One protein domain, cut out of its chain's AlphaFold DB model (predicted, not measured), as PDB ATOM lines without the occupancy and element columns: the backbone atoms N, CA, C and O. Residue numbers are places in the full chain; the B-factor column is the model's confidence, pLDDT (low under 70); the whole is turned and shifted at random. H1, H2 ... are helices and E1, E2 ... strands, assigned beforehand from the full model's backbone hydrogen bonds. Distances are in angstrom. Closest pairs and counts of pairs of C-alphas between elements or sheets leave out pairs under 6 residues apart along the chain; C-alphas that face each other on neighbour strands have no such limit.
ATOM      1  N   SER A   2     122.431 114.802 122.468       54.28
ATOM      2  CA  SER A   2     121.214 115.441 122.979       54.28
ATOM      3  C   SER A   2     121.149 115.163 124.478       54.28
ATOM      4  O   SER A   2     120.625 114.129 124.890       54.28
ATOM      5  N   ALA A   3     121.791 116.018 125.277       68.44
ATOM      6  CA  ALA A   3     121.662 115.970 126.725       68.44
ATOM      7  C   ALA A   3     120.179 116.145 127.057       68.44
ATOM      8  O   ALA A   3     119.524 117.061 126.557       68.44
ATOM      9  N   LYS A   4     119.627 115.214 127.831       83.94
ATOM     10  CA  LYS A   4     118.278 115.378 128.359       83.94
ATOM     11  C   LYS A   4     118.344 116.460 129.421       83.94
ATOM     12  O   LYS A   4     119.241 116.432 130.259       83.94
ATOM     13  N   THR A   5     117.411 117.394 129.374       91.38
ATOM     14  CA  THR A   5     117.293 118.446 130.375       91.38
ATOM     15  C   THR A   5     116.136 118.142 131.311       91.38
ATOM     16  O   THR A   5     115.154 117.490 130.942       91.38
ATOM     17  N   CYS A   6     116.276 118.563 132.561       91.69
ATOM     18  CA  CYS A   6     115.272 118.384 133.586       91.69
ATOM     19  C   CYS A   6     114.036 119.200 133.244       91.69
ATOM     20  O   CYS A   6     114.102 120.416 133.183       91.69
ATOM     21  N   ALA A   7     112.875 118.560 133.120       90.38
ATOM     22  CA  ALA A   7     111.641 119.279 132.804       90.38
ATOM     23  C   ALA A   7     111.181 120.267 133.900       90.38
ATOM     24  O   ALA A   7     110.207 120.987 133.699       90.38
ATOM     25  N   ALA A   8     111.826 120.264 135.074       91.62
ATOM     26  CA  ALA A   8     111.508 121.154 136.189       91.62
ATOM     27  C   ALA A   8     112.480 122.335 136.348       91.62
ATOM     28  O   ALA A   8     112.066 123.381 136.840       91.62
ATOM     29  N   CYS A   9     113.760 122.149 136.019       90.81
ATOM     30  CA  CYS A   9     114.814 123.150 136.239       90.81
ATOM     31  C   CYS A   9     115.741 123.352 135.035       90.81
ATOM     32  O   CYS A   9     116.691 124.117 135.124       90.81
ATOM     33  N   ASP A  10     115.487 122.652 133.931       89.75
ATOM     34  CA  ASP A  10     116.240 122.699 132.675       89.75
ATOM     35  C   ASP A  10     117.731 122.305 132.773       89.75
ATOM     36  O   ASP A  10     118.449 122.361 131.778       89.75
ATOM     37  N   ASP A  11     118.183 121.805 133.928       88.69
ATOM     38  CA  ASP A  11     119.539 121.279 134.137       88.69
ATOM     39  C   ASP A  11     119.786 119.927 133.463       88.69
ATOM     40  O   ASP A  11     118.865 119.150 133.198       88.69
ATOM     41  N   GLU A  12     121.059 119.596 133.257       89.50
ATOM     42  CA  GLU A  12     121.482 118.312 132.702       89.50
ATOM     43  C   GLU A  12     121.007 117.133 133.566       89.50
ATOM     44  O   GLU A  12     121.305 117.009 134.756       89.50
ATOM     45  N   ILE A  13     120.267 116.222 132.942       89.38
ATOM     46  CA  ILE A  13     119.862 114.961 133.551       89.38
ATOM     47  C   ILE A  13     120.983 113.935 133.387       89.38
ATOM     48  O   ILE A  13     121.436 113.647 132.277       89.38
ATOM     49  N   GLY A  14     121.398 113.347 134.510       80.81
ATOM     50  CA  GLY A  14     122.341 112.231 134.534       80.81
ATOM     51  C   GLY A  14     121.754 110.923 133.984       80.81
ATOM     52  O   GLY A  14     120.631 110.865 133.492       80.81
ATOM     53  N   ALA A  15     122.508 109.830 134.109       82.25
ATOM     54  CA  ALA A  15     122.161 108.541 133.498       82.25
ATOM     55  C   ALA A  15     120.832 107.922 133.985       82.25
ATOM     56  O   ALA A  15     120.210 107.171 133.235       82.25
ATOM     57  N   ASN A  16     120.380 108.259 135.200       86.62
ATOM     58  CA  ASN A  16     119.144 107.739 135.792       86.62
ATOM     59  C   ASN A  16     118.123 108.861 136.059       86.62
ATOM     60  O   ASN A  16     117.955 109.272 137.210       86.62
ATOM     61  N   PRO A  17     117.421 109.356 135.025       90.62
ATOM     62  CA  PRO A  17     116.285 110.239 135.228       90.62
ATOM     63  C   PRO A  17     115.131 109.540 135.934       90.62
ATOM     64  O   PRO A  17     114.844 108.363 135.707       90.62
ATOM     65  N   ILE A  18     114.385 110.322 136.706       92.38
ATOM     66  CA  ILE A  18     113.085 109.911 137.228       92.38
ATOM     67  C   ILE A  18     112.022 110.301 136.204       92.38
ATOM     68  O   ILE A  18     112.004 111.429 135.716       92.38
ATOM     69  N   LYS A  19     111.129 109.367 135.872       92.50
ATOM     70  CA  LYS A  19     110.027 109.591 134.930       92.50
ATOM     71  C   LYS A  19     108.772 110.006 135.681       92.50
ATOM     72  O   LYS A  19     108.368 109.336 136.628       92.50
ATOM     73  N   VAL A  20     108.142 111.083 135.232       91.62
ATOM     74  CA  VAL A  20     106.929 111.647 135.826       91.62
ATOM     75  C   VAL A  20     105.911 111.892 134.728       91.62
ATOM     76  O   VAL A  20     106.254 112.425 133.679       91.62
ATOM     77  N   THR A  21     104.655 111.517 134.949       91.62
ATOM     78  CA  THR A  21     103.588 111.739 133.967       91.62
ATOM     79  C   THR A  21     102.787 112.977 134.349       91.62
ATOM     80  O   THR A  21     102.092 112.981 135.357       91.62
ATOM     81  N   ILE A  22     102.873 114.021 133.525       89.56
ATOM     82  CA  ILE A  22     102.212 115.315 133.706       89.56
ATOM     83  C   ILE A  22     101.223 115.512 132.556       89.56
ATOM     84  O   ILE A  22     101.623 115.494 131.394       89.56
ATOM     85  N   ALA A  23      99.931 115.685 132.857       84.12
ATOM     86  CA  ALA A  23      98.887 115.928 131.849       84.12
ATOM     87  C   ALA A  23      98.899 114.916 130.672       84.12
ATOM     88  O   ALA A  23      98.718 115.280 129.512       84.12
ATOM     89  N   GLY A  24      99.174 113.639 130.964       87.88
ATOM     90  CA  GLY A  24      99.262 112.569 129.960       87.88
ATOM     91  C   GLY A  24     100.582 112.505 129.179       87.88
ATOM     92  O   GLY A  24     100.735 111.632 128.329       87.88
ATOM     93  N   LYS A  25     101.555 113.378 129.471       89.88
ATOM     94  CA  LYS A  25     102.905 113.342 128.894       89.88
ATOM     95  C   LYS A  25     103.918 112.871 129.930       89.88
ATOM     96  O   LYS A  25     103.982 113.415 131.029       89.88
ATOM     97  N   THR A  26     104.733 111.880 129.585       92.06
ATOM     98  CA  THR A  26     105.847 111.453 130.438       92.06
ATOM     99  C   THR A  26     107.054 112.352 130.201       92.06
ATOM    100  O   THR A  26     107.556 112.437 129.084       92.06
ATOM    101  N   VAL A  27     107.515 113.004 131.262       91.56
ATOM    102  CA  VAL A  27     108.709 113.849 131.298       91.56
ATOM    103  C   VAL A  27     109.750 113.259 132.243       91.56
ATOM    104  O   VAL A  27     109.441 112.428 133.098       91.56
ATOM    105  N   GLU A  28     110.999 113.672 132.069       92.88
ATOM    106  CA  GLU A  28     112.143 113.191 132.840       92.88
ATOM    107  C   GLU A  28     112.676 114.319 133.741       92.88
ATOM    108  O   GLU A  28     112.702 115.485 133.343       92.88
ATOM    109  N   VAL A  29     113.089 113.979 134.966       93.69
ATOM    110  CA  VAL A  29     113.670 114.922 135.937       93.69
ATOM    111  C   VAL A  29     114.950 114.388 136.575       93.69
ATOM    112  O   VAL A  29     115.148 113.176 136.679       93.69
ATOM    113  N   CYS A  30     115.807 115.304 137.034       93.25
ATOM    114  CA  CYS A  30     117.108 114.985 137.627       93.25
ATOM    115  C   CYS A  30     117.022 114.443 139.064       93.25
ATOM    116  O   CYS A  30     117.923 113.736 139.505       93.25
ATOM    117  N   CYS A  31     115.951 114.751 139.806       92.38
ATOM    118  CA  CYS A  31     115.806 114.361 141.209       92.38
ATOM    119  C   CYS A  31     114.336 114.236 141.652       92.38
ATOM    120  O   CYS A  31     113.415 114.722 140.991       92.38
ATOM    121  N   GLN A  32     114.110 113.590 142.805       92.31
ATOM    122  CA  GLN A  32     112.764 113.401 143.369       92.31
ATOM    123  C   GLN A  32     112.078 114.726 143.719       92.31
ATOM    124  O   GLN A  32     110.858 114.824 143.630       92.31
ATOM    125  N   GLU A  33     112.836 115.758 144.097       93.44
ATOM    126  CA  GLU A  33     112.259 117.073 144.386       93.44
ATOM    127  C   GLU A  33     111.641 117.695 143.131       93.44
ATOM    128  O   GLU A  33     110.495 118.141 143.170       93.44
ATOM    129  N   CYS A  34     112.358 117.650 142.005       93.88
ATOM    130  CA  CYS A  34     111.839 118.088 140.714       93.88
ATOM    131  C   CYS A  34     110.583 117.297 140.323       93.88
ATOM    132  O   CYS A  34     109.603 117.884 139.868       93.88
ATOM    133  N   ALA A  35     110.567 115.983 140.577       93.00
ATOM    134  CA  ALA A  35     109.384 115.160 140.334       93.00
ATOM    135  C   ALA A  35     108.182 115.621 141.164       93.00
ATOM    136  O   ALA A  35     107.069 115.728 140.645       93.00
ATOM    137  N   ARG A  36     108.406 115.902 142.451       93.75
ATOM    138  CA  ARG A  36     107.361 116.343 143.373       93.75
ATOM    139  C   ARG A  36     106.816 117.713 142.972       93.75
ATOM    140  O   ARG A  36     105.609 117.834 142.806       93.75
ATOM    141  N   LYS A  37     107.693 118.679 142.675       93.06
ATOM    142  CA  LYS A  37     107.313 120.013 142.179       93.06
ATOM    143  C   LYS A  37     106.437 119.943 140.931       93.06
ATOM    144  O   LYS A  37     105.414 120.618 140.873       93.06
ATOM    145  N   LEU A  38     106.806 119.113 139.952       92.38
ATOM    146  CA  LEU A  38     105.996 118.936 138.744       92.38
ATOM    147  C   LEU A  38     104.625 118.320 139.056       92.38
ATOM    148  O   LEU A  38     103.622 118.809 138.542       92.38
ATOM    149  N   ASN A  39     104.557 117.296 139.916       91.62
ATOM    150  CA  ASN A  39     103.277 116.714 140.348       91.62
ATOM    151  C   ASN A  39     102.398 117.737 141.078       91.62
ATOM    152  O   ASN A  39     101.200 117.806 140.825       91.62
ATOM    153  N   GLU A  40     102.973 118.542 141.973       92.81
ATOM    154  CA  GLU A  40     102.246 119.584 142.704       92.81
ATOM    155  C   GLU A  40     101.717 120.665 141.753       92.81
ATOM    156  O   GLU A  40     100.535 121.010 141.805       92.81
ATOM    157  N   ALA A  41     102.554 121.137 140.823       90.38
ATOM    158  CA  ALA A  41     102.156 122.095 139.794       90.38
ATOM    159  C   ALA A  41     101.037 121.537 138.900       90.38
ATOM    160  O   ALA A  41     100.049 122.222 138.641       90.38
ATOM    161  N   GLN A  42     101.142 120.270 138.488       90.38
ATOM    162  CA  GLN A  42     100.099 119.573 137.740       90.38
ATOM    163  C   GLN A  42      98.803 119.480 138.543       90.38
ATOM    164  O   GLN A  42      97.746 119.854 138.047       90.38
ATOM    165  N   ALA A  43      98.869 119.027 139.792       89.75
ATOM    166  CA  ALA A  43      97.706 118.935 140.661       89.75
ATOM    167  C   ALA A  43      97.047 120.307 140.899       89.75
ATOM    168  O   ALA A  43      95.832 120.371 141.079       89.75
ATOM    169  N   SER A  44      97.820 121.397 140.895       90.44
ATOM    170  CA  SER A  44      97.284 122.762 140.924       90.44
ATOM    171  C   SER A  44      96.604 123.134 139.605       90.44
ATOM    172  O   SER A  44      95.510 123.687 139.630       90.44
ATOM    173  N   ALA A  45      97.206 122.795 138.464       86.88
ATOM    174  CA  ALA A  45      96.669 123.098 137.137       86.88
ATOM    175  C   ALA A  45      95.382 122.321 136.794       86.88
ATOM    176  O   ALA A  45      94.587 122.792 135.995       86.88
ATOM    177  N   LEU A  46      95.146 121.145 137.391       84.69
ATOM    178  CA  LEU A  46      93.874 120.419 137.221       84.69
ATOM    179  C   LEU A  46      92.719 120.987 138.059       84.69
ATOM    180  O   LEU A  46      91.582 120.557 137.881       84.69
ATOM    181  N   ARG A  47      92.997 121.881 139.015       74.31
ATOM    182  CA  ARG A  47      91.981 122.459 139.912       74.31
ATOM    183  C   ARG A  47      91.480 123.838 139.467       74.31
ATOM    184  O   ARG A  47      90.607 124.381 140.141       74.31
ATOM    185  N   SER A  48      92.032 124.390 138.387       57.56
ATOM    186  CA  SER A  48      91.598 125.633 137.729       57.56
ATOM    187  C   SER A  48      90.723 125.336 136.521       57.56
ATOM    188  O   SER A  48      89.713 126.046 136.348       57.56
TER     189      SER A  48
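Overview. This is residues 2 to 48 of the 48 residues of an uncharacterized protein of Nordella sp. HKS 07 (UniProt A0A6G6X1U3). Look here for a single helix, H1, packed on one face of a small two-stranded hairpin, E1 and E2, chiefly over E1, and pointing along nearly the same line as E1. Ahead of them, residues 2 to 17 make a long looping stretch with no named element, folded at the end of the hairpin where E1 begins and E2 ends. The printed part has 47 residues, with two named strands and then one named helix in the order E1, E2, H1; the sheet is E1 - E2, antiparallel, and the class is mixed, helices and strands. The whole is compact, with a radius of gyration of the C-alphas of 10.7 A, yet elongated in outline, spanning 34 by 18 by 14 A.

Arrangement. Read past residues 2 to 17, whose C-alphas lie 5 to 17 A from the mean of all C-alphas, and you come to the hairpin of E1, residues 18 to 22, and E2, residues 25 to 29. Its strands are antiparallel, with 145 degrees between their N-to-C directions. Look at N 20 and O 27, 2.8 A apart, and at N 18 and O 29, 3.0 A apart: both pairs are within hydrogen-bond range. The C-alphas of Thr 21 and Thr 26 face each other at 4.2 A. Next comes H1, residues 32 to 45, which has 9 pairs of C-alphas within 8 A of E1; the closest are those of Val 20 and Ala 35, 6.2 A apart. With E2 it has 1 such pair, the C-alphas of Val 29 and Ala 35, 6.1 A apart. In H1 every O i to N i+4 pair is within hydrogen-bond range.

Along the chain. Find C-alpha 18 at (113.085, 109.911, 137.228); from there E1 runs 12.6 A to C-alpha 22. E2 starts at C-alpha 25, at (102.905, 113.342, 128.894), and covers 13.0 A to C-alpha 29. H1, the longest of the three at 19.8 A, begins at C-alpha 32 and ends at C-alpha 45, at (96.669, 123.098, 137.137).

Size, cuts and confidence. The two C-alphas farthest apart are those of Ala 15 and Ser 48, at 35.3 A. The printed part has no cut, and its links, E1 to E2 and E2 to H1, are both tight, with 2 residues each. It ends at Ser 48, the chain's last residue. The mean pLDDT of the printed part is 88.0; look for values under 70 at residues 2 to 3 and residue 48.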